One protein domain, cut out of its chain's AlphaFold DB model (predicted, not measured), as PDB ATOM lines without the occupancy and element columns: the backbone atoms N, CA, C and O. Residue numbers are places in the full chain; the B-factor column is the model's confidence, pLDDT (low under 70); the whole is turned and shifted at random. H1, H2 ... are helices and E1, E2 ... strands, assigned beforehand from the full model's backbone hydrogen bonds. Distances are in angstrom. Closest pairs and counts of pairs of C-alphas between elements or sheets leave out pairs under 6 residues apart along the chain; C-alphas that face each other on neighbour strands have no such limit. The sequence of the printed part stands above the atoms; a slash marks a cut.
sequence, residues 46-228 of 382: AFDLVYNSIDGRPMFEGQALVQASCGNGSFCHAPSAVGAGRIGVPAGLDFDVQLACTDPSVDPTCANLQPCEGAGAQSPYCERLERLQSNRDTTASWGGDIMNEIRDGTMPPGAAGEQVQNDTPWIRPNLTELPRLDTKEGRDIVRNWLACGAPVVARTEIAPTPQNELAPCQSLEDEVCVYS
ATOM      1  N   ALA A  46      20.603 -28.570   3.334       83.69
ATOM      2  CA  ALA A  46      20.288 -27.860   4.570       83.69
ATOM      3  C   ALA A  46      19.359 -28.657   5.508       83.69
ATOM      4  O   ALA A  46      19.323 -28.352   6.696       83.69
ATOM      5  N   PHE A  47      18.646 -29.665   4.990       87.12
ATOM      6  CA  PHE A  47      17.706 -30.502   5.741       87.12
ATOM      7  C   PHE A  47      18.137 -31.974   5.831       87.12
ATOM      8  O   PHE A  47      17.360 -32.811   6.294       87.12
ATOM      9  N   ASP A  48      19.355 -32.307   5.393       88.75
ATOM     10  CA  ASP A  48      19.885 -33.661   5.550       88.75
ATOM     11  C   ASP A  48      20.109 -33.938   7.041       88.75
ATOM     12  O   ASP A  48      20.690 -33.121   7.755       88.75
ATOM     13  N   LEU A  49      19.607 -35.078   7.516       89.56
ATOM     14  CA  LEU A  49      19.708 -35.481   8.914       89.56
ATOM     15  C   LEU A  49      20.990 -36.269   9.172       89.56
ATOM     16  O   LEU A  49      21.354 -37.164   8.409       89.56
ATOM     17  N   VAL A  50      21.590 -36.006  10.325       90.56
ATOM     18  CA  VAL A  50      22.636 -36.814  10.950       90.56
ATOM     19  C   VAL A  50      22.262 -37.123  12.381       90.56
ATOM     20  O   VAL A  50      21.511 -36.381  13.004       90.56
ATOM     21  N   TYR A  51      22.813 -38.211  12.898       88.00
ATOM     22  CA  TYR A  51      22.579 -38.682  14.252       88.00
ATOM     23  C   TYR A  51      23.880 -38.688  15.026       88.00
ATOM     24  O   TYR A  51      24.924 -39.079  14.503       88.00
ATOM     25  N   ASN A  52      23.807 -38.273  16.279       85.00
ATOM     26  CA  ASN A  52      24.917 -38.388  17.187       85.00
ATOM     27  C   ASN A  52      25.218 -39.877  17.403       85.00
ATOM     28  O   ASN A  52      24.324 -40.652  17.748       85.00
ATOM     29  N   SER A  53      26.463 -40.286  17.193       79.88
ATOM     30  CA  SER A  53      26.887 -41.679  17.277       79.88
ATOM     31  C   SER A  53      26.851 -42.235  18.698       79.88
ATOM     32  O   SER A  53      26.973 -43.435  18.852       79.88
ATOM     33  N   ILE A  54      26.661 -41.419  19.736       75.88
ATOM     34  CA  ILE A  54      26.653 -41.879  21.131       75.88
ATOM     35  C   ILE A  54      25.224 -42.025  21.659       75.88
ATOM     36  O   ILE A  54      24.907 -42.984  22.365       75.88
ATOM     37  N   ASP A  55      24.353 -41.061  21.358       74.50
ATOM     38  CA  ASP A  55      23.008 -40.980  21.944       74.50
ATOM     39  C   ASP A  55      21.868 -40.964  20.917       74.50
ATOM     40  O   ASP A  55      20.700 -40.921  21.298       74.50
ATOM     41  N   GLY A  56      22.178 -41.037  19.620       81.69
ATOM     42  CA  GLY A  56      21.178 -41.064  18.557       81.69
ATOM     43  C   GLY A  56      20.435 -39.738  18.372       81.69
ATOM     44  O   GLY A  56      19.477 -39.687  17.596       81.69
ATOM     45  N   ARG A  57      20.840 -38.649  19.042       85.62
ATOM     46  CA  ARG A  57      20.223 -37.329  18.857       85.62
ATOM     47  C   ARG A  57      20.375 -36.890  17.395       85.62
ATOM     48  O   ARG A  57      21.500 -36.861  16.914       85.62
ATOM     49  N   PRO A  58      19.302 -36.532  16.679       88.12
ATOM     50  CA  PRO A  58      19.360 -36.013  15.332       88.12
ATOM     51  C   PRO A  58      19.612 -34.507  15.306       88.12
ATOM     52  O   PRO A  58      19.135 -33.763  16.159       88.12
ATOM     53  N   MET A  59      20.296 -34.064  14.260       90.88
ATOM     54  CA  MET A  59      20.436 -32.667  13.853       90.88
ATOM     55  C   MET A  59      20.476 -32.604  12.327       90.88
ATOM     56  O   MET A  59      20.739 -33.611  11.665       90.88
ATOM     57  N   PHE A  60      20.245 -31.425  11.752       92.31
ATOM     58  CA  PHE A  60      20.610 -31.216  10.351       92.31
ATOM     59  C   PHE A  60      22.136 -31.172  10.193       92.31
ATOM     60  O   PHE A  60      22.823 -30.749  11.118       92.31
ATOM     61  N   GLU A  61      22.685 -31.566   9.040       92.12
ATOM     62  CA  GLU A  61      24.146 -31.649   8.841       92.12
ATOM     63  C   GLU A  61      24.867 -30.334   9.183       92.12
ATOM     64  O   GLU A  61      25.857 -30.343   9.912       92.12
ATOM     65  N   GLY A  62      24.350 -29.188   8.726       90.94
ATOM     66  CA  GLY A  62      24.942 -27.883   9.042       90.94
ATOM     67  C   GLY A  62      24.787 -27.479  10.509       90.94
ATOM     68  O   GLY A  62      25.738 -26.967  11.097       90.94
ATOM     69  N   GLN A  63      23.636 -27.790  11.119       90.31
ATOM     70  CA  GLN A  63      23.406 -27.619  12.557       90.31
ATOM     71  C   GLN A  63      24.429 -28.440  13.355       90.31
ATOM     72  O   GLN A  63      25.090 -27.897  14.231       90.31
ATOM     73  N   ALA A  64      24.612 -29.719  13.013       88.25
ATOM     74  CA  ALA A  64      25.563 -30.619  13.653       88.25
ATOM     75  C   ALA A  64      27.015 -30.167  13.471       88.25
ATOM     76  O   ALA A  64      27.776 -30.221  14.431       88.25
ATOM     77  N   LEU A  65      27.406 -29.703  12.278       86.94
ATOM     78  CA  LEU A  65      28.767 -29.228  12.020       86.94
ATOM     79  C   LEU A  65      29.104 -27.974  12.809       86.94
ATOM     80  O   LEU A  65      30.164 -27.930  13.428       86.94
ATOM     81  N   VAL A  66      28.222 -26.972  12.801       83.06
ATOM     82  CA  VAL A  66      28.435 -25.740  13.569       83.06
ATOM     83  C   VAL A  66      28.421 -26.049  15.057       83.06
ATOM     84  O   VAL A  66      29.331 -25.638  15.771       83.06
ATOM     85  N   GLN A  67      27.456 -26.850  15.511       79.06
ATOM     86  CA  GLN A  67      27.389 -27.285  16.895       79.06
ATOM     87  C   GLN A  67      28.684 -28.005  17.284       79.06
ATOM     88  O   GLN A  67      29.398 -27.524  18.156       79.06
ATOM     89  N   ALA A  68      29.030 -29.116  16.632       75.44
ATOM     90  CA  ALA A  68      30.170 -29.957  16.985       75.44
ATOM     91  C   ALA A  68      31.499 -29.211  16.884       75.44
ATOM     92  O   ALA A  68      32.238 -29.195  17.861       75.44
ATOM     93  N   SER A  69      31.762 -28.546  15.755       71.12
ATOM     94  CA  SER A  69      33.050 -27.893  15.486       71.12
ATOM     95  C   SER A  69      33.307 -26.714  16.414       71.12
ATOM     96  O   SER A  69      34.454 -26.422  16.722       71.12
ATOM     97  N   CYS A  70      32.254 -26.074  16.920       66.19
ATOM     98  CA  CYS A  70      32.350 -24.995  17.901       66.19
ATOM     99  C   CYS A  70      32.157 -25.503  19.333       66.19
ATOM    100  O   CYS A  70      31.601 -24.818  20.199       66.19
ATOM    101  N   GLY A  71      32.615 -26.738  19.565       56.28
ATOM    102  CA  GLY A  71      32.653 -27.368  20.870       56.28
ATOM    103  C   GLY A  71      31.279 -27.836  21.342       56.28
ATOM    104  O   GLY A  71      30.865 -27.532  22.453       56.28
ATOM    105  N   ASN A  72      30.521 -28.502  20.476       58.22
ATOM    106  CA  ASN A  72      29.125 -28.872  20.725       58.22
ATOM    107  C   ASN A  72      28.279 -27.676  21.227       58.22
ATOM    108  O   ASN A  72      27.519 -27.794  22.192       58.22
ATOM    109  N   GLY A  73      28.469 -26.513  20.592       48.88
ATOM    110  CA  GLY A  73      27.867 -25.217  20.916       48.88
ATOM    111  C   GLY A  73      28.330 -24.622  22.237       48.88
ATOM    112  O   GLY A  73      27.745 -23.647  22.664       48.88
ATOM    113  N   SER A  74      29.346 -25.188  22.887       48.72
ATOM    114  CA  SER A  74      29.574 -25.018  24.318       48.72
ATOM    115  C   SER A  74      30.920 -24.379  24.710       48.72
ATOM    116  O   SER A  74      31.087 -23.966  25.853       48.72
ATOM    117  N   PHE A  75      31.867 -24.240  23.775       51.38
ATOM    118  CA  PHE A  75      33.208 -23.659  24.024       51.38
ATOM    119  C   PHE A  75      33.506 -22.388  23.234       51.38
ATOM    120  O   PHE A  75      34.578 -21.793  23.358       51.38
ATOM    121  N   CYS A  76      32.588 -21.997  22.360       57.09
ATOM    122  CA  CYS A  76      32.754 -20.797  21.558       57.09
ATOM    123  C   CYS A  76      31.493 -19.943  21.680       57.09
ATOM    124  O   CYS A  76      31.571 -18.810  22.146       57.09
ATOM    125  N   HIS A  77      30.321 -20.505  21.367       64.12
ATOM    126  CA  HIS A  77      29.119 -19.709  21.109       64.12
ATOM    127  C   HIS A  77      27.883 -20.074  21.964       64.12
ATOM    128  O   HIS A  77      26.772 -19.736  21.577       64.12
ATOM    129  N   ALA A  78      28.004 -20.748  23.113       58.94
ATOM    130  CA  ALA A  78      26.836 -20.949  23.991       58.94
ATOM    131  C   ALA A  78      26.526 -19.690  24.812       58.94
ATOM    132  O   ALA A  78      27.458 -19.063  25.306       58.94
ATOM    133  N   PRO A  79      25.249 -19.410  25.135       51.28
ATOM    134  CA  PRO A  79      24.892 -18.429  26.162       51.28
ATOM    135  C   PRO A  79      25.529 -18.725  27.533       51.28
ATOM    136  O   PRO A  79      25.776 -17.815  28.326       51.28
ATOM    137  N   SER A  80      25.798 -20.005  27.822       49.59
ATOM    138  CA  SER A  80      26.517 -20.465  29.016       49.59
ATOM    139  C   SER A  80      28.042 -20.500  28.855       49.59
ATOM    140  O   SER A  80      28.731 -20.700  29.856       49.59
ATOM    141  N   ALA A  81      28.581 -20.293  27.646       50.25
ATOM    142  CA  ALA A  81      30.016 -20.160  27.420       50.25
ATOM    143  C   ALA A  81      30.476 -18.792  27.943       50.25
ATOM    144  O   ALA A  81      30.201 -17.737  27.370       50.25
ATOM    145  N   VAL A  82      31.160 -18.811  29.080       48.97
ATOM    146  CA  VAL A  82      31.582 -17.626  29.834       48.97
ATOM    147  C   VAL A  82      33.078 -17.698  30.122       48.97
ATOM    148  O   VAL A  82      33.666 -18.776  30.195       48.97
ATOM    149  N   GLY A  83      33.723 -16.548  30.316       47.88
ATOM    150  CA  GLY A  83      35.137 -16.515  30.690       47.88
ATOM    151  C   GLY A  83      36.063 -17.163  29.645       47.88
ATOM    152  O   GLY A  83      35.991 -16.821  28.464       47.88
ATOM    153  N   ALA A  84      36.990 -18.040  30.077       39.34
ATOM    154  CA  ALA A  84      38.029 -18.642  29.215       39.34
ATOM    155  C   ALA A  84      37.465 -19.552  28.140       39.34
ATOM    156  O   ALA A  84      38.079 -19.693  27.089       39.34
ATOM    157  N   GLY A  85      36.292 -20.126  28.405       45.31
ATOM    158  CA  GLY A  85      35.548 -20.973  27.484       45.31
ATOM    159  C   GLY A  85      34.835 -20.194  26.382       45.31
ATOM    160  O   GLY A  85      33.946 -20.748  25.759       45.31
ATOM    161  N   ARG A  86      35.179 -18.919  26.162       50.03
ATOM    162  CA  ARG A  86      34.724 -18.101  25.033       50.03
ATOM    163  C   ARG A  86      35.925 -17.718  24.156       50.03
ATOM    164  O   ARG A  86      36.268 -16.545  24.009       50.03
ATOM    165  N   ILE A  87      36.643 -18.719  23.639       45.97
ATOM    166  CA  ILE A  87      37.825 -18.493  22.790       45.97
ATOM    167  C   ILE A  87      37.356 -18.055  21.398       45.97
ATOM    168  O   ILE A  87      36.657 -18.799  20.718       45.97
ATOM    169  N   GLY A  88      37.768 -16.860  20.966       44.38
ATOM    170  CA  GLY A  88      37.593 -16.401  19.581       44.38
ATOM    171  C   GLY A  88      36.222 -15.815  19.223       44.38
ATOM    172  O   GLY A  88      35.948 -15.651  18.041       44.38
ATOM    173  N   VAL A  89      35.367 -15.469  20.195       50.53
ATOM    174  CA  VAL A  89      33.979 -15.048  19.915       50.53
ATOM    175  C   VAL A  89      33.734 -13.565  20.216       50.53
ATOM    176  O   VAL A  89      33.927 -13.130  21.355       50.53
ATOM    177  N   PRO A  90      33.292 -12.767  19.221       46.31
ATOM    178  CA  PRO A  90      32.848 -11.393  19.429       46.31
ATOM    179  C   PRO A  90      31.690 -11.292  20.430       46.31
ATOM    180  O   PRO A  90      30.823 -12.163  20.509       46.31
ATOM    181  N   ALA A  91      31.641 -10.191  21.181       45.12
ATOM    182  CA  ALA A  91      30.555  -9.933  22.122       45.12
ATOM    183  C   ALA A  91      29.179  -9.974  21.427       45.12
ATOM    184  O   ALA A  91      28.969  -9.303  20.417       45.12
ATOM    185  N   GLY A  92      28.242 -10.734  22.001       50.19
ATOM    186  CA  GLY A  92      26.869 -10.873  21.499       50.19
ATOM    187  C   GLY A  92      26.679 -11.927  20.404       50.19
ATOM    188  O   GLY A  92      25.600 -11.977  19.819       50.19
ATOM    189  N   LEU A  93      27.696 -12.751  20.129       58.56
ATOM    190  CA  LEU A  93      27.646 -13.790  19.105       58.56
ATOM    191  C   LEU A  93      27.464 -15.194  19.702       58.56
ATOM    192  O   LEU A  93      28.406 -15.989  19.734       58.56
ATOM    193  N   ASP A  94      26.249 -15.485  20.167       66.56
ATOM    194  CA  ASP A  94      25.879 -16.799  20.699       66.56
ATOM    195  C   ASP A  94      25.080 -17.607  19.645       66.56
ATOM    196  O   ASP A  94      24.090 -17.143  19.080       66.56
ATOM    197  N   PHE A  95      25.538 -18.827  19.372       70.88
ATOM    198  CA  PHE A  95      25.036 -19.816  18.417       70.88
ATOM    199  C   PHE A  95      24.788 -21.143  19.142       70.88
ATOM    200  O   PHE A  95      25.416 -22.165  18.864       70.88
ATOM    201  N   ASP A  96      23.884 -21.145  20.114       75.75
ATOM    202  CA  ASP A  96      23.439 -22.399  20.712       75.75
ATOM    203  C   ASP A  96      22.211 -22.922  19.962       75.75
ATOM    204  O   ASP A  96      21.065 -22.551  20.230       75.75
ATOM    205  N   VAL A  97      22.487 -23.807  19.007       81.69
ATOM    206  CA  VAL A  97      21.483 -24.493  18.193       81.69
ATOM    207  C   VAL A  97      21.185 -25.904  18.716       81.69
ATOM    208  O   VAL A  97      20.774 -26.777  17.949       81.69
ATOM    209  N   GLN A  98      21.356 -26.158  20.023       81.94
ATOM    210  CA  GLN A  98      20.900 -27.407  20.649       81.94
ATOM    211  C   GLN A  98      19.380 -27.546  20.595       81.94
ATOM    212  O   GLN A  98      18.646 -26.562  20.691       81.94
ATOM    213  N   LEU A  99      18.911 -28.791  20.515       85.69
ATOM    214  CA  LEU A  99      17.489 -29.119  20.559       85.69
ATOM    215  C   LEU A  99      16.841 -28.527  21.818       85.69
ATOM    216  O   LEU A  99      17.405 -28.567  22.908       85.69
ATOM    217  N   ALA A 100      15.626 -28.011  21.667       83.88
ATOM    218  CA  ALA A 100      14.804 -27.572  22.785       83.88
ATOM    219  C   ALA A 100      14.316 -28.753  23.638       83.88
ATOM    220  O   ALA A 100      13.950 -28.573  24.802       83.88
ATOM    221  N   CYS A 101      14.283 -29.953  23.056       84.69
ATOM    222  CA  CYS A 101      13.774 -31.138  23.717       84.69
ATOM    223  C   CYS A 101      14.355 -32.434  23.136       84.69
ATOM    224  O   CYS A 101      14.494 -32.575  21.921       84.69
ATOM    225  N   THR A 102      14.689 -33.383  24.007       82.56
ATOM    226  CA  THR A 102      15.236 -34.698  23.650       82.56
ATOM    227  C   THR A 102      14.266 -35.829  24.012       82.56
ATOM    228  O   THR A 102      13.126 -35.584  24.401       82.56
ATOM    229  N   ASP A 103      14.711 -37.080  23.888       76.19
ATOM    230  CA  ASP A 103      13.970 -38.268  24.320       76.19
ATOM    231  C   ASP A 103      13.437 -38.100  25.768       76.19
ATOM    232  O   ASP A 103      14.231 -37.807  26.669       76.19
ATOM    233  N   PRO A 104      12.127 -38.303  26.026       77.12
ATOM    234  CA  PRO A 104      11.536 -38.219  27.365       77.12
ATOM    235  C   PRO A 104      12.110 -39.185  28.413       77.12
ATOM    236  O   PRO A 104      11.913 -38.983  29.610       77.12
ATOM    237  N   SER A 105      12.789 -40.254  27.987       72.25
ATOM    238  CA  SER A 105      13.546 -41.150  28.868       72.25
ATOM    239  C   SER A 105      14.853 -40.533  29.372       72.25
ATOM    240  O   SER A 105      15.380 -40.985  30.390       72.25
ATOM    241  N   VAL A 106      15.354 -39.506  28.679       70.12
ATOM    242  CA  VAL A 106      16.503 -38.689  29.079       70.12
ATOM    243  C   VAL A 106      16.012 -37.437  29.803       70.12
ATOM    244  O   VAL A 106      16.378 -37.239  30.954       70.12
ATOM    245  N   ASP A 107      15.115 -36.658  29.187       75.75
ATOM    246  CA  ASP A 107      14.522 -35.453  29.780       75.75
ATOM    247  C   ASP A 107      13.017 -35.644  30.040       75.75
ATOM    248  O   ASP A 107      12.200 -35.425  29.146       75.75
ATOM    249  N   PRO A 108      12.584 -35.979  31.268       77.31
ATOM    250  CA  PRO A 108      11.165 -36.153  31.572       77.31
ATOM    251  C   PRO A 108      10.304 -34.907  31.326       77.31
ATOM    252  O   PRO A 108       9.090 -35.037  31.172       77.31
ATOM    253  N   THR A 109      10.891 -33.701  31.269       79.38
ATOM    254  CA  THR A 109      10.139 -32.474  30.940       79.38
ATOM    255  C   THR A 109       9.724 -32.413  29.471       79.38
ATOM    256  O   THR A 109       8.831 -31.646  29.119       79.38
ATOM    257  N   CYS A 110      10.307 -33.273  28.636       80.88
ATOM    258  CA  CYS A 110       9.879 -33.529  27.268       80.88
ATOM    259  C   CYS A 110       8.665 -34.457  27.157       80.88
ATOM    260  O   CYS A 110       8.135 -34.659  26.066       80.88
ATOM    261  N   ALA A 111       8.182 -35.027  28.264       79.12
ATOM    262  CA  ALA A 111       6.961 -35.817  28.248       79.12
ATOM    263  C   ALA A 111       5.716 -34.913  28.195       79.12
ATOM    264  O   ALA A 111       5.564 -33.992  28.994       79.12
ATOM    265  N   ASN A 112       4.755 -35.248  27.326       76.75
ATOM    266  CA  ASN A 112       3.442 -34.587  27.235       76.75
ATOM    267  C   ASN A 112       3.503 -33.076  26.945       76.75
ATOM    268  O   ASN A 112       2.722 -32.298  27.505       76.75
ATOM    269  N   LEU A 113       4.415 -32.677  26.057       80.69
ATOM    270  CA  LEU A 113       4.561 -31.300  25.597       80.69
ATOM    271  C   LEU A 113       3.215 -30.676  25.195       80.69
ATOM    272  O   LEU A 113       2.343 -31.330  24.618       80.69
ATOM    273  N   GLN A 114       3.053 -29.398  25.525       79.88
ATOM    274  CA  GLN A 114       1.905 -28.585  25.132       79.88
ATOM    275  C   GLN A 114       2.368 -27.498  24.154       79.88
ATOM    276  O   GLN A 114       3.529 -27.093  24.227       79.88
ATOM    277  N   PRO A 115       1.475 -26.997  23.280       83.44
ATOM    278  CA  PRO A 115       1.751 -25.824  22.452       83.44
ATOM    279  C   PRO A 115       2.230 -24.630  23.286       83.44
ATOM    280  O   PRO A 115       1.791 -24.453  24.431       83.44
ATOM    281  N   CYS A 116       3.073 -23.776  22.701       85.81
ATOM    282  CA  CYS A 116       3.652 -22.614  23.380       85.81
ATOM    283  C   CYS A 116       2.703 -21.412  23.415       85.81
ATOM    284  O   CYS A 116       3.081 -20.264  23.202       85.81
ATOM    285  N   GLU A 117       1.446 -21.684  23.758       83.25
ATOM    286  CA  GLU A 117       0.366 -20.715  23.839       83.25
ATOM    287  C   GLU A 117      -0.390 -20.846  25.169       83.25
ATOM    288  O   GLU A 117      -0.426 -21.897  25.818       83.25
ATOM    289  N   GLY A 118      -1.034 -19.758  25.599       84.00
ATOM    290  CA  GLY A 118      -1.874 -19.753  26.798       84.00
ATOM    291  C   GLY A 118      -1.119 -20.202  28.055       84.00
ATOM    292  O   GLY A 118      -0.139 -19.582  28.452       84.00
ATOM    293  N   ALA A 119      -1.592 -21.273  28.700       72.94
ATOM    294  CA  ALA A 119      -0.961 -21.818  29.905       72.94
ATOM    295  C   ALA A 119       0.372 -22.545  29.630       72.94
ATOM    296  O   ALA A 119       1.148 -22.733  30.563       72.94
ATOM    297  N   GLY A 120       0.642 -22.945  28.379       73.00
ATOM    298  CA  GLY A 120       1.880 -23.625  27.976       73.00
ATOM    299  C   GLY A 120       3.056 -22.679  27.718       73.00
ATOM    300  O   GLY A 120       4.203 -23.114  27.771       73.00
ATOM    301  N   ALA A 121       2.791 -21.381  27.534       81.81
ATOM    302  CA  ALA A 121       3.776 -20.366  27.140       81.81
ATOM    303  C   ALA A 121       4.909 -20.112  28.156       81.81
ATOM    304  O   ALA A 121       5.849 -19.390  27.854       81.81
ATOM    305  N   GLN A 122       4.810 -20.645  29.374       80.81
ATOM    306  CA  GLN A 122       5.840 -20.538  30.420       80.81
ATOM    307  C   GLN A 122       6.353 -21.923  30.842       80.81
ATOM    308  O   GLN A 122       6.827 -22.111  31.959       80.81
ATOM    309  N   SER A 123       6.164 -22.937  29.994       82.62
ATOM    310  CA  SER A 123       6.732 -24.257  30.248       82.62
ATOM    311  C   SER A 123       8.245 -24.250  29.983       82.62
ATOM    312  O   SER A 123       8.693 -23.524  29.091       82.62
ATOM    313  N   PRO A 124       9.032 -25.102  30.673       81.50
ATOM    314  CA  PRO A 124      10.466 -25.243  30.403       81.50
ATOM    315  C   PRO A 124      10.777 -25.550  28.932       81.50
ATOM    316  O   PRO A 124      11.787 -25.104  28.397       81.50
ATOM    317  N   TYR A 125       9.884 -26.279  28.258       83.12
ATOM    318  CA  TYR A 125       9.981 -26.530  26.823       83.12
ATOM    319  C   TYR A 125       9.958 -25.236  26.005       83.12
ATOM    320  O   TYR A 125      10.830 -25.026  25.165       83.12
ATOM    321  N   CYS A 126       8.991 -24.357  26.267       85.06
ATOM    322  CA  CYS A 126       8.827 -23.123  25.505       85.06
ATOM    323  C   CYS A 126       9.980 -22.145  25.717       85.06
ATOM    324  O   CYS A 126      10.420 -21.529  24.753       85.06
ATOM    325  N   GLU A 127      10.535 -22.067  26.929       83.06
ATOM    326  CA  GLU A 127      11.750 -21.281  27.185       83.06
ATOM    327  C   GLU A 127      12.942 -21.811  26.364       83.06
ATOM    328  O   GLU A 127      13.679 -21.043  25.738       83.06
ATOM    329  N   ARG A 128      13.116 -23.139  26.296       83.88
ATOM    330  CA  ARG A 128      14.176 -23.761  25.484       83.88
ATOM    331  C   ARG A 128      13.942 -23.612  23.980       83.88
ATOM    332  O   ARG A 128      14.926 -23.529  23.239       83.88
ATOM    333  N   LEU A 129      12.684 -23.590  23.540       86.00
ATOM    334  CA  LEU A 129      12.297 -23.364  22.149       86.00
ATOM    335  C   LEU A 129      12.539 -21.910  21.733       86.00
ATOM    336  O   LEU A 129      13.130 -21.680  20.682       86.00
ATOM    337  N   GLU A 130      12.165 -20.941  22.571       85.81
ATOM    338  CA  GLU A 130      12.435 -19.516  22.345       85.81
ATOM    339  C   GLU A 130      13.945 -19.249  22.257       85.81
ATOM    340  O   GLU A 130      14.403 -18.610  21.308       85.81
ATOM    341  N   ARG A 131      14.739 -19.830  23.170       84.88
ATOM    342  CA  ARG A 131      16.211 -19.813  23.099       84.88
ATOM    343  C   ARG A 131      16.712 -20.338  21.750       84.88
ATOM    344  O   ARG A 131      17.493 -19.662  21.086       84.88
ATOM    345  N   LEU A 132      16.265 -21.528  21.339       84.88
ATOM    346  CA  LEU A 132      16.694 -22.139  20.078       84.88
ATOM    347  C   LEU A 132      16.338 -21.260  18.872       84.88
ATOM    348  O   LEU A 132      17.168 -21.063  17.990       84.88
ATOM    349  N   GLN A 133      15.123 -20.713  18.831       87.06
ATOM    350  CA  GLN A 133      14.677 -19.840  17.743       87.06
ATOM    351  C   GLN A 133      15.486 -18.535  17.695       87.06
ATOM    352  O   GLN A 133      15.943 -18.146  16.623       87.06
ATOM    353  N   SER A 134      15.746 -17.912  18.847       85.00
ATOM    354  CA  SER A 134      16.585 -16.711  18.944       85.00
ATOM    355  C   SER A 134      18.025 -16.968  18.475       85.00
ATOM    356  O   SER A 134      18.602 -16.169  17.731       85.00
ATOM    357  N   ASN A 135      18.611 -18.102  18.862       83.19
ATOM    358  CA  ASN A 135      19.971 -18.474  18.461       83.19
ATOM    359  C   ASN A 135      20.055 -18.883  16.989       83.19
ATOM    360  O   ASN A 135      21.040 -18.565  16.324       83.19
ATOM    361  N   ARG A 136      19.017 -19.532  16.450       88.12
ATOM    362  CA  ARG A 136      18.874 -19.787  15.012       88.12
ATOM    363  C   ARG A 136      18.906 -18.477  14.229       88.12
ATOM    364  O   ARG A 136      19.685 -18.351  13.290       88.12
ATOM    365  N   ASP A 137      18.087 -17.506  14.627       87.81
ATOM    366  CA  ASP A 137      17.975 -16.220  13.929       87.81
ATOM    367  C   ASP A 137      19.285 -15.430  13.995       87.81
ATOM    368  O   ASP A 137      19.726 -14.861  12.994       87.81
ATOM    369  N   THR A 138      19.957 -15.475  15.147       83.38
ATOM    370  CA  THR A 138      21.303 -14.916  15.313       83.38
ATOM    371  C   THR A 138      22.293 -15.611  14.378       83.38
ATOM    372  O   THR A 138      22.960 -14.939  13.594       83.38
ATOM    373  N   THR A 139      22.324 -16.946  14.366       85.44
ATOM    374  CA  THR A 139      23.211 -17.742  13.498       85.44
ATOM    375  C   THR A 139      22.998 -17.424  12.020       85.44
ATOM    376  O   THR A 139      23.959 -17.181  11.292       85.44
ATOM    377  N   ALA A 140      21.740 -17.349  11.579       87.19
ATOM    378  CA  ALA A 140      21.394 -16.985  10.211       87.19
ATOM    379  C   ALA A 140      21.857 -15.557   9.868       87.19
ATOM    380  O   ALA A 140      22.466 -15.345   8.822       87.19
ATOM    381  N   SER A 141      21.637 -14.584  10.761       84.75
ATOM    382  CA  SER A 141      22.020 -13.182  10.525       84.75
ATOM    383  C   SER A 141      23.534 -12.950  10.422       84.75
ATOM    384  O   SER A 141      23.960 -11.987   9.785       84.75
ATOM    385  N   TRP A 142      24.333 -13.843  11.010       82.62
ATOM    386  CA  TRP A 142      25.796 -13.804  11.000       82.62
ATOM    387  C   TRP A 142      26.428 -14.775  10.000       82.62
ATOM    388  O   TRP A 142      27.650 -14.908   9.966       82.62
ATOM    389  N   GLY A 143      25.637 -15.457   9.166       85.75
ATOM    390  CA  GLY A 143      26.139 -16.569   8.361       85.75
ATOM    391  C   GLY A 143      27.327 -16.213   7.456       85.75
ATOM    392  O   GLY A 143      28.258 -17.007   7.332       85.75
ATOM    393  N   GLY A 144      27.348 -15.012   6.869       82.56
ATOM    394  CA  GLY A 144      28.483 -14.543   6.063       82.56
ATOM    395  C   GLY A 144      29.788 -14.438   6.861       82.56
ATOM    396  O   GLY A 144      30.828 -14.902   6.398       82.56
ATOM    397  N   ASP A 145      29.723 -13.892   8.075       80.56
ATOM    398  CA  ASP A 145      30.884 -13.745   8.956       80.56
ATOM    399  C   ASP A 145      31.347 -15.107   9.490       80.56
ATOM    400  O   ASP A 145      32.535 -15.408   9.425       80.56
ATOM    401  N   ILE A 146      30.413 -15.982   9.890       81.38
ATOM    402  CA  ILE A 146      30.709 -17.375  10.277       81.38
ATOM    403  C   ILE A 146      31.497 -18.082   9.170       81.38
ATOM    404  O   ILE A 146      32.529 -18.699   9.424       81.38
ATOM    405  N   MET A 147      31.046 -17.971   7.917       84.81
ATOM    406  CA  MET A 147      31.743 -18.603   6.796       84.81
ATOM    407  C   MET A 147      33.134 -18.022   6.544       84.81
ATOM    408  O   MET A 147      34.012 -18.768   6.109       84.81
ATOM    409  N   ASN A 148      33.352 -16.733   6.802       80.00
ATOM    410  CA  ASN A 148      34.673 -16.122   6.674       80.00
ATOM    411  C   ASN A 148      35.638 -16.654   7.733       80.00
ATOM    412  O   ASN A 148      36.716 -17.114   7.371       80.00
ATOM    413  N   GLU A 149      35.216 -16.727   8.994       78.44
ATOM    414  CA  GLU A 149      36.047 -17.276  10.072       78.44
ATOM    415  C   GLU A 149      36.386 -18.765   9.838       78.44
ATOM    416  O   GLU A 149      37.514 -19.215  10.054       78.44
ATOM    417  N   ILE A 150      35.439 -19.547   9.305       80.50
ATOM    418  CA  ILE A 150      35.690 -20.951   8.935       80.50
ATOM    419  C   ILE A 150      36.731 -21.055   7.808       80.50
ATOM    420  O   ILE A 150      37.569 -21.958   7.806       80.50
ATOM    421  N   ARG A 151      36.689 -20.154   6.820       82.06
ATOM    422  CA  ARG A 151      37.649 -20.141   5.700       82.06
ATOM    423  C   ARG A 151      39.031 -19.663   6.131       82.06
ATOM    424  O   ARG A 151      40.021 -20.190   5.626       82.06
ATOM    425  N   ASP A 152      39.082 -18.710   7.055       74.44
ATOM    426  CA  ASP A 152      40.319 -18.155   7.603       74.44
ATOM    427  C   ASP A 152      40.969 -19.089   8.641       74.44
ATOM    428  O   ASP A 152      42.105 -18.862   9.059       74.44
ATOM    429  N   GLY A 153      40.287 -20.182   9.015       71.44
ATOM    430  CA  GLY A 153      40.782 -21.175   9.972       71.44
ATOM    431  C   GLY A 153      40.783 -20.667  11.414       71.44
ATOM    432  O   GLY A 153      41.449 -21.234  12.279       71.44
ATOM    433  N   THR A 154      40.059 -19.583  11.676       69.12
ATOM    434  CA  THR A 154      39.853 -19.004  13.004       69.12
ATOM    435  C   THR A 154      38.654 -19.636  13.712       69.12
ATOM    436  O   THR A 154      38.549 -19.523  14.933       69.12
ATOM    437  N   MET A 155      37.800 -20.364  12.978       71.06
ATOM    438  CA  MET A 155      36.663 -21.113  13.513       71.06
ATOM    439  C   MET A 155      36.641 -22.580  13.036       71.06
ATOM    440  O   MET A 155      36.356 -22.846  11.865       71.06
ATOM    441  N   PRO A 156      36.845 -23.551  13.946       65.81
ATOM    442  CA  PRO A 156      37.354 -23.386  15.309       65.81
ATOM    443  C   PRO A 156      38.859 -23.043  15.365       65.81
ATOM    444  O   PRO A 156      39.605 -23.417  14.461       65.81
ATOM    445  N   PRO A 157      39.322 -22.364  16.430       59.22
ATOM    446  CA  PRO A 157      40.693 -21.867  16.520       59.22
ATOM    447  C   PRO A 157      41.709 -22.939  16.957       59.22
ATOM    448  O   PRO A 157      41.507 -23.649  17.944       59.22
ATOM    449  N   GLY A 158      42.868 -22.968  16.289       61.47
ATOM    450  CA  GLY A 158      44.075 -23.682  16.739       61.47
ATOM    451  C   GLY A 158      43.935 -25.208  16.867       61.47
ATOM    452  O   GLY A 158      43.026 -25.817  16.308       61.47
ATOM    453  N   ALA A 159      44.842 -25.834  17.626       58.38
ATOM    454  CA  ALA A 159      44.892 -27.292  17.800       58.38
ATOM    455  C   ALA A 159      43.660 -27.864  18.527       58.38
ATOM    456  O   ALA A 159      43.194 -28.952  18.193       58.38
ATOM    457  N   ALA A 160      43.072 -27.104  19.459       53.56
ATOM    458  CA  ALA A 160      41.800 -27.469  20.082       53.56
ATOM    459  C   ALA A 160      40.681 -27.571  19.032       53.56
ATOM    460  O   ALA A 160      39.918 -28.534  19.027       53.56
ATOM    461  N   GLY A 161      40.630 -26.625  18.089       60.81
ATOM    462  CA  GLY A 161      39.721 -26.696  16.953       60.81
ATOM    463  C   GLY A 161      39.982 -27.889  16.037       60.81
ATOM    464  O   GLY A 161      39.035 -28.559  15.633       60.81
ATOM    465  N   GLU A 162      41.247 -28.200  15.742       64.88
ATOM    466  CA  GLU A 162      41.613 -29.373  14.934       64.88
ATOM    467  C   GLU A 162      41.162 -30.691  15.578       64.88
ATOM    468  O   GLU A 162      40.667 -31.578  14.881       64.88
ATOM    469  N   GLN A 163      41.292 -30.820  16.899       63.12
ATOM    470  CA  GLN A 163      40.901 -32.030  17.620       63.12
ATOM    471  C   GLN A 163      39.378 -32.194  17.684       63.12
ATOM    472  O   GLN A 163      38.864 -33.269  17.394       63.12
ATOM    473  N   VAL A 164      38.640 -31.109  17.924       62.97
ATOM    474  CA  VAL A 164      37.168 -31.126  17.890       62.97
ATOM    475  C   VAL A 164      36.625 -31.470  16.506       62.97
ATOM    476  O   VAL A 164      35.632 -32.189  16.392       62.97
ATOM    477  N   GLN A 165      37.278 -30.994  15.445       66.31
ATOM    478  CA  GLN A 165      36.914 -31.368  14.081       66.31
ATOM    479  C   GLN A 165      37.190 -32.846  13.780       66.31
ATOM    480  O   GLN A 165      36.459 -33.431  12.987       66.31
ATOM    481  N   ASN A 166      38.225 -33.448  14.376       62.00
ATOM    482  CA  ASN A 166      38.571 -34.857  14.157       62.00
ATOM    483  C   ASN A 166      37.576 -35.836  14.778       62.00
ATOM    484  O   ASN A 166      37.410 -36.931  14.248       62.00
ATOM    485  N   ASP A 167      36.905 -35.427  15.852       62.03
ATOM    486  CA  ASP A 167      36.090 -36.317  16.678       62.03
ATOM    487  C   ASP A 167      34.592 -35.990  16.591       62.03
ATOM    488  O   ASP A 167      33.850 -36.237  17.541       62.03
ATOM    489  N   THR A 168      34.108 -35.414  15.477       67.56
ATOM    490  CA  THR A 168      32.680 -35.083  15.341       67.56
ATOM    491  C   THR A 168      31.840 -36.365  15.403       67.56
ATOM    492  O   THR A 168      31.871 -37.152  14.453       67.56
ATOM    493  N   PRO A 169      31.044 -36.590  16.465       76.69
ATOM    494  CA  PRO A 169      30.386 -37.869  16.698       76.69
ATOM    495  C   PRO A 169      29.065 -37.918  15.925       76.69
ATOM    496  O   PRO A 169      28.012 -38.105  16.521       76.69
ATOM    497  N   TRP A 170      29.079 -37.637  14.621       85.56
ATOM    498  CA  TRP A 170      27.871 -37.502  13.806       85.56
ATOM    499  C   TRP A 170      27.931 -38.418  12.592       85.56
ATOM    500  O   TRP A 170      28.818 -38.315  11.746       85.56
ATOM    501  N   ILE A 171      26.942 -39.304  12.503       86.50
ATOM    502  CA  ILE A 171      26.809 -40.303  11.449       86.50
ATOM    503  C   ILE A 171      25.542 -40.052  10.636       86.50
ATOM    504  O   ILE A 171      24.467 -39.751  11.160       86.50
ATOM    505  N   ARG A 172      25.662 -40.188   9.321       88.38
ATOM    506  CA  ARG A 172      24.528 -40.158   8.395       88.38
ATOM    507  C   ARG A 172      23.727 -41.467   8.485       88.38
ATOM    508  O   ARG A 172      24.267 -42.490   8.908       88.38
ATOM    509  N   PRO A 173      22.462 -41.497   8.017       83.56
ATOM    510  CA  PRO A 173      21.643 -42.717   8.002       83.56
ATOM    511  C   PRO A 173      22.280 -43.911   7.269       83.56
ATOM    512  O   PRO A 173      21.968 -45.062   7.556       83.56
ATOM    513  N   ASN A 174      23.162 -43.646   6.303       82.88
ATOM    514  CA  ASN A 174      23.926 -44.649   5.555       82.88
ATOM    515  C   ASN A 174      25.221 -45.095   6.270       82.88
ATOM    516  O   ASN A 174      26.038 -45.772   5.649       82.88
ATOM    517  N   LEU A 175      25.407 -44.709   7.537       82.94
ATOM    518  CA  LEU A 175      26.560 -45.013   8.390       82.94
ATOM    519  C   LEU A 175      27.883 -44.365   7.958       82.94
ATOM    520  O   LEU A 175      28.941 -44.770   8.431       82.94
ATOM    521  N   THR A 176      27.854 -43.363   7.078       87.44
ATOM    522  CA  THR A 176      29.053 -42.561   6.794       87.44
ATOM    523  C   THR A 176      29.160 -41.402   7.774       87.44
ATOM    524  O   THR A 176      28.152 -40.753   8.059       87.44
ATOM    525  N   GLU A 177      30.369 -41.113   8.237       87.12
ATOM    526  CA  GLU A 177      30.659 -39.951   9.078       87.12
ATOM    527  C   GLU A 177      30.368 -38.637   8.342       87.12
ATOM    528  O   GLU A 177      30.423 -38.545   7.106       87.12
ATOM    529  N   LEU A 178      30.022 -37.618   9.121       87.19
ATOM    530  CA  LEU A 178      29.920 -36.248   8.646       87.19
ATOM    531  C   LEU A 178      31.337 -35.714   8.342       87.19
ATOM    532  O   LEU A 178      32.264 -35.980   9.105       87.19
ATOM    533  N   PRO A 179      31.552 -34.998   7.224       87.88
ATOM    534  CA  PRO A 179      32.883 -34.529   6.854       87.88
ATOM    535  C   PRO A 179      33.378 -33.455   7.826       87.88
ATOM    536  O   PRO A 179      32.596 -32.634   8.297       87.88
ATOM    537  N   ARG A 180      34.693 -33.379   8.046       85.12
ATOM    538  CA  ARG A 180      35.295 -32.306   8.851       85.12
ATOM    539  C   ARG A 180      34.973 -30.920   8.292       85.12
ATOM    540  O   ARG A 180      34.919 -30.730   7.069       85.12
ATOM    541  N   LEU A 181      34.846 -29.938   9.181       83.81
ATOM    542  CA  LEU A 181      34.487 -28.567   8.814       83.81
ATOM    543  C   LEU A 181      35.512 -27.890   7.891       83.81
ATOM    544  O   LEU A 181      35.133 -27.105   7.026       83.81
ATOM    545  N   ASP A 182      36.797 -28.222   8.012       80.62
ATOM    546  CA  ASP A 182      37.875 -27.691   7.171       80.62
ATOM    547  C   ASP A 182      37.971 -28.331   5.771       80.62
ATOM    548  O   ASP A 182      38.800 -27.931   4.940       80.62
ATOM    549  N   THR A 183      37.108 -29.292   5.451       86.62
ATOM    550  CA  THR A 183      37.017 -29.865   4.104       86.62
ATOM    551  C   THR A 183      36.128 -29.013   3.197       86.62
ATOM    552  O   THR A 183      35.310 -28.212   3.652       86.62
ATOM    553  N   LYS A 184      36.256 -29.185   1.872       88.62
ATOM    554  CA  LYS A 184      35.334 -28.542   0.918       88.62
ATOM    555  C   LYS A 184      33.885 -28.962   1.191       88.62
ATOM    556  O   LYS A 184      33.013 -28.105   1.221       88.62
ATOM    557  N   GLU A 185      33.651 -30.253   1.423       88.38
ATOM    558  CA  GLU A 185      32.313 -30.794   1.682       88.38
ATOM    559  C   GLU A 185      31.701 -30.204   2.961       88.38
ATOM    560  O   GLU A 185      30.588 -29.685   2.906       88.38
ATOM    561  N   GLY A 186      32.440 -30.195   4.079       89.12
ATOM    562  CA  GLY A 186      31.977 -29.618   5.346       89.12
ATOM    563  C   GLY A 186      31.638 -28.129   5.235       89.12
ATOM    564  O   GLY A 186      30.557 -27.705   5.648       89.12
ATOM    565  N   ARG A 187      32.505 -27.334   4.589       89.25
ATOM    566  CA  ARG A 187      32.225 -25.912   4.324       89.25
ATOM    567  C   ARG A 187      31.007 -25.703   3.433       89.25
ATOM    568  O   ARG A 187      30.228 -24.789   3.688       89.25
ATOM    569  N   ASP A 188      30.836 -26.519   2.396       89.44
ATOM    570  CA  ASP A 188      29.699 -26.389   1.484       89.44
ATOM    571  C   ASP A 188      28.375 -26.725   2.195       89.44
ATOM    572  O   ASP A 188      27.364 -26.065   1.931       89.44
ATOM    573  N   ILE A 189      28.384 -27.697   3.119       91.12
ATOM    574  CA  ILE A 189      27.232 -28.056   3.958       91.12
ATOM    575  C   ILE A 189      26.845 -26.874   4.848       91.12
ATOM    576  O   ILE A 189      25.692 -26.440   4.811       91.12
ATOM    577  N   VAL A 190      27.797 -26.319   5.608       90.56
ATOM    578  CA  VAL A 190      27.533 -25.188   6.515       90.56
ATOM    579  C   VAL A 190      27.105 -23.945   5.739       90.56
ATOM    580  O   VAL A 190      26.101 -23.330   6.093       90.56
ATOM    581  N   ARG A 191      27.778 -23.617   4.627       91.69
ATOM    582  CA  ARG A 191      27.377 -22.509   3.748       91.69
ATOM    583  C   ARG A 191      25.930 -22.671   3.291       91.69
ATOM    584  O   ARG A 191      25.161 -21.719   3.372       91.69
ATOM    585  N   ASN A 192      25.554 -23.855   2.799       91.31
ATOM    586  CA  ASN A 192      24.198 -24.086   2.309       91.31
ATOM    587  C   ASN A 192      23.160 -24.000   3.430       91.31
ATOM    588  O   ASN A 192      22.097 -23.418   3.245       91.31
ATOM    589  N   TRP A 193      23.480 -24.565   4.592       92.69
ATOM    590  CA  TRP A 193      22.639 -24.495   5.779       92.69
ATOM    591  C   TRP A 193      22.385 -23.045   6.211       92.69
ATOM    592  O   TRP A 193      21.227 -22.657   6.370       92.69
ATOM    593  N   LEU A 194      23.433 -22.218   6.291       91.69
ATOM    594  CA  LEU A 194      23.329 -20.786   6.590       91.69
ATOM    595  C   LEU A 194      22.531 -20.034   5.516       91.69
ATOM    596  O   LEU A 194      21.623 -19.278   5.854       91.69
ATOM    597  N   ALA A 195      22.791 -20.298   4.229       90.94
ATOM    598  CA  ALA A 195      22.053 -19.699   3.112       90.94
ATOM    599  C   ALA A 195      20.546 -20.018   3.157       90.94
ATOM    600  O   ALA A 195      19.725 -19.231   2.691       90.94
ATOM    601  N   CYS A 196      20.175 -21.164   3.733       90.75
ATOM    602  CA  CYS A 196      18.792 -21.588   3.941       90.75
ATOM    603  C   CYS A 196      18.169 -21.085   5.255       90.75
ATOM    604  O   CYS A 196      17.101 -21.562   5.641       90.75
ATOM    605  N   GLY A 197      18.806 -20.131   5.938       90.81
ATOM    606  CA  GLY A 197      18.307 -19.566   7.192       90.81
ATOM    607  C   GLY A 197      18.582 -20.439   8.414       90.81
ATOM    608  O   GLY A 197      17.847 -20.351   9.394       90.81
ATOM    609  N   ALA A 198      19.617 -21.284   8.346       91.81
ATOM    610  CA  ALA A 198      20.081 -22.131   9.442       91.81
ATOM    611  C   ALA A 198      18.962 -22.997  10.061       91.81
ATOM    612  O   ALA A 198      18.736 -22.919  11.265       91.81
ATOM    613  N   PRO A 199      18.215 -23.812   9.286       91.25
ATOM    614  CA  PRO A 199      17.121 -24.615   9.837       91.25
ATOM    615  C   PRO A 199      17.603 -25.506  10.994       91.25
ATOM    616  O   PRO A 199      18.723 -26.008  10.973       91.25
ATOM    617  N   VAL A 200      16.758 -25.733  12.001       90.06
ATOM    618  CA  VAL A 200      17.116 -26.514  13.197       90.06
ATOM    619  C   VAL A 200      16.121 -27.638  13.438       90.06
ATOM    620  O   VAL A 200      14.913 -27.460  13.276       90.06
ATOM    621  N   VAL A 201      16.627 -28.791  13.870       89.50
ATOM    622  CA  VAL A 201      15.804 -29.790  14.550       89.50
ATOM    623  C   VAL A 201      15.542 -29.264  15.957       89.50
ATOM    624  O   VAL A 201      16.481 -29.069  16.729       89.50
ATOM    625  N   ALA A 202      14.275 -28.992  16.271       85.31
ATOM    626  CA  ALA A 202      13.887 -28.457  17.573       85.31
ATOM    627  C   ALA A 202      13.737 -29.548  18.631       85.31
ATOM    628  O   ALA A 202      14.098 -29.339  19.790       85.31
ATOM    629  N   ARG A 203      13.241 -30.724  18.236       84.25
ATOM    630  CA  ARG A 203      13.009 -31.830  19.158       84.25
ATOM    631  C   ARG A 203      13.117 -33.196  18.511       84.25
ATOM    632  O   ARG A 203      13.015 -33.332  17.291       84.25
ATOM    633  N   THR A 204      13.258 -34.198  19.369       82.50
ATOM    634  CA  THR A 204      13.194 -35.612  19.000       82.50
ATOM    635  C   THR A 204      11.980 -36.311  19.545       82.50
ATOM    636  O   THR A 204      11.621 -36.113  20.701       82.50
ATOM    637  N   GLU A 205      11.479 -37.255  18.765       77.19
ATOM    638  CA  GLU A 205      10.574 -38.294  19.236       77.19
ATOM    639  C   GLU A 205      11.298 -39.640  19.327       77.19
ATOM    640  O   GLU A 205      12.230 -39.918  18.568       77.19
ATOM    641  N   ILE A 206      10.839 -40.511  20.223       74.25
ATOM    642  CA  ILE A 206      11.329 -41.891  20.283       74.25
ATOM    643  C   ILE A 206      10.891 -42.607  19.007       74.25
ATOM    644  O   ILE A 206       9.710 -42.577  18.646       74.25
ATOM    645  N   ALA A 207      11.833 -43.273  18.337       69.38
ATOM    646  CA  ALA A 207      11.516 -44.084  17.169       69.38
ATOM    647  C   ALA A 207      10.416 -45.112  17.510       69.38
ATOM    648  O   ALA A 207      10.510 -45.812  18.526       69.38
ATOM    649  N   PRO A 208       9.358 -45.232  16.689       66.19
ATOM    650  CA  PRO A 208       8.288 -46.170  16.964       66.19
ATOM    651  C   PRO A 208       8.825 -47.603  16.991       66.19
ATOM    652  O   PRO A 208       9.657 -48.000  16.177       66.19
ATOM    653  N   THR A 209       8.318 -48.412  17.922       68.19
ATOM    654  CA  THR A 209       8.607 -49.851  17.936       68.19
ATOM    655  C   THR A 209       8.079 -50.511  16.653       68.19
ATOM    656  O   THR A 209       7.166 -49.967  16.030       68.19
ATOM    657  N   PRO A 210       8.539 -51.720  16.274       67.50
ATOM    658  CA  PRO A 210       7.981 -52.448  15.126       67.50
ATOM    659  C   PRO A 210       6.452 -52.624  15.179       67.50
ATOM    660  O   PRO A 210       5.792 -52.802  14.162       67.50
ATOM    661  N   GLN A 211       5.859 -52.575  16.376       58.28
ATOM    662  CA  GLN A 211       4.410 -52.636  16.579       58.28
ATOM    663  C   GLN A 211       3.695 -51.309  16.275       58.28
ATOM    664  O   GLN A 211       2.500 -51.322  15.990       58.28
ATOM    665  N   ASN A 212       4.416 -50.189  16.312       59.03
ATOM    666  CA  ASN A 212       3.912 -48.827  16.151       59.03
ATOM    667  C   ASN A 212       4.568 -48.090  14.972       59.03
ATOM    668  O   ASN A 212       4.434 -46.877  14.884       59.03
ATOM    669  N   GLU A 213       5.257 -48.790  14.065       55.78
ATOM    670  CA  GLU A 213       6.063 -48.221  12.964       55.78
ATOM    671  C   GLU A 213       5.275 -47.262  12.044       55.78
ATOM    672  O   GLU A 213       5.843 -46.384  11.404       55.78
ATOM    673  N   LEU A 214       3.943 -47.391  12.020       54.81
ATOM    674  CA  LEU A 214       3.026 -46.533  11.262       54.81
ATOM    675  C   LEU A 214       2.450 -45.358  12.070       54.81
ATOM    676  O   LEU A 214       1.610 -44.619  11.552       54.81
ATOM    677  N   ALA A 215       2.828 -45.201  13.340       57.53
ATOM    678  CA  ALA A 215       2.382 -44.080  14.152       57.53
ATOM    679  C   ALA A 215       2.961 -42.777  13.573       57.53
ATOM    680  O   ALA A 215       4.171 -42.690  13.345       57.53
ATOM    681  N   PRO A 216       2.118 -41.766  13.301       56.94
ATOM    682  CA  PRO A 216       2.603 -40.490  12.808       56.94
ATOM    683  C   PRO A 216       3.441 -39.808  13.891       56.94
ATOM    684  O   PRO A 216       3.040 -39.749  15.055       56.94
ATOM    685  N   CYS A 217       4.584 -39.266  13.475       65.44
ATOM    686  CA  CYS A 217       5.413 -38.418  14.320       65.44
ATOM    687  C   CYS A 217       4.577 -37.187  14.703       65.44
ATOM    688  O   CYS A 217       4.037 -36.510  13.822       65.44
ATOM    689  N   GLN A 218       4.388 -36.935  15.999       65.50
ATOM    690  CA  GLN A 218       3.499 -35.870  16.459       65.50
ATOM    691  C   GLN A 218       4.189 -34.515  16.304       65.50
ATOM    692  O   GLN A 218       4.999 -34.132  17.143       65.50
ATOM    693  N   SER A 219       3.886 -33.776  15.234       62.25
ATOM    694  CA  SER A 219       4.307 -32.380  15.091       62.25
ATOM    695  C   SER A 219       3.524 -31.482  16.062       62.25
ATOM    696  O   SER A 219       2.294 -31.521  16.098       62.25
ATOM    697  N   LEU A 220       4.231 -30.677  16.849       66.38
ATOM    698  CA  LEU A 220       3.699 -29.528  17.558       66.38
ATOM    699  C   LEU A 220       3.903 -28.336  16.633       66.38
ATOM    700  O   LEU A 220       5.036 -28.013  16.286       66.38
ATOM    701  N   GLU A 221       2.794 -27.744  16.198       72.38
ATOM    702  CA  GLU A 221       2.792 -26.575  15.312       72.38
ATOM    703  C   GLU A 221       3.606 -26.821  14.020       72.38
ATOM    704  O   GLU A 221       3.382 -27.831  13.345       72.38
ATOM    705  N   ASP A 222       4.521 -25.911  13.673       67.38
ATOM    706  CA  ASP A 222       5.308 -25.912  12.430       67.38
ATOM    707  C   ASP A 222       6.657 -26.651  12.554       67.38
ATOM    708  O   ASP A 222       7.518 -26.564  11.675       67.38
ATOM    709  N   GLU A 223       6.879 -27.384  13.646       71.94
ATOM    710  CA  GLU A 223       8.140 -28.081  13.875       71.94
ATOM    711  C   GLU A 223       8.260 -29.378  13.065       71.94
ATOM    712  O   GLU A 223       7.347 -30.213  13.016       71.94
ATOM    713  N   VAL A 224       9.449 -29.600  12.499       72.06
ATOM    714  CA  VAL A 224       9.787 -30.871  11.854       72.06
ATOM    715  C   VAL A 224       9.924 -31.940  12.931       72.06
ATOM    716  O   VAL A 224      10.792 -31.869  13.799       72.06
ATOM    717  N   CYS A 225       9.062 -32.946  12.861       72.81
ATOM    718  CA  CYS A 225       9.120 -34.085  13.756       72.81
ATOM    719  C   CYS A 225      10.191 -35.071  13.269       72.81
ATOM    720  O   CYS A 225      10.083 -35.608  12.163       72.81
ATOM    721  N   VAL A 226      11.227 -35.285  14.083       82.44
ATOM    722  CA  VAL A 226      12.364 -36.156  13.764       82.44
ATOM    723  C   VAL A 226      12.494 -37.225  14.842       82.44
ATOM    724  O   VAL A 226      12.460 -36.923  16.034       82.44
ATOM    725  N   TYR A 227      12.648 -38.481  14.433       82.31
ATOM    726  CA  TYR A 227      12.889 -39.574  15.369       82.31
ATOM    727  C   TYR A 227      14.354 -39.626  15.798       82.31
ATOM    728  O   TYR A 227      15.246 -39.323  15.007       82.31
ATOM    729  N   SER A 228      14.605 -40.055  17.031       79.81
ATOM    730  CA  SER A 228      15.938 -40.448  17.481       79.81
ATOM    731  C   SER A 228      16.502 -41.550  16.578       79.81
ATOM    732  O   SER A 228      15.806 -42.512  16.239       79.81
TER     733      SER A 228
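Overview. This is residues 46 to 228 of the 382 residues of an uncharacterized protein of Myxococcales bacterium SG8_38 (UniProt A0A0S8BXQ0). This loop-rich body has little regular structure: H1 is near its middle, with hairpin E1-E2 at H1's start and H5 crossing H1. H3 runs beside H5 and makes a corner with long H2; H4 meets H1's end. Two strands, then five helices, hold 65 of 183 printed residues, mostly helix; the whole is compact, radius of gyration of the C-alphas 16.5 A, spans 48 by 38 by 27 A.

Arrangement. In hairpin E1, residues 49 to 52, with antiparallel E2, 58 to 60, see N 50 and O 59 within hydrogen-bond range, 2.9 A. H5, 184 to 195, touches H1, 61 to 69; closest C-alphas 62 and 190, 4.5 A. H5 touches H3, 143 to 152; closest C-alphas 194 and 143, 5.4 A. H4, 158 to 166, touches H1; closest C-alphas 165 and 69, 5.4 A. In each helix every O i to N i+4 pair is within hydrogen-bond range.

Along the chain. From C-alpha 124 at (10.466, -25.243, 30.403), H2 runs 26.0 A to C-alpha 141 at (22.020, -13.182, 10.525).

Size, cuts and confidence. The printed part has no cut; links H1 to H2 and H4 to H5 are long. Find pLDDT under 70 in 54 residues, among them 70 to 94.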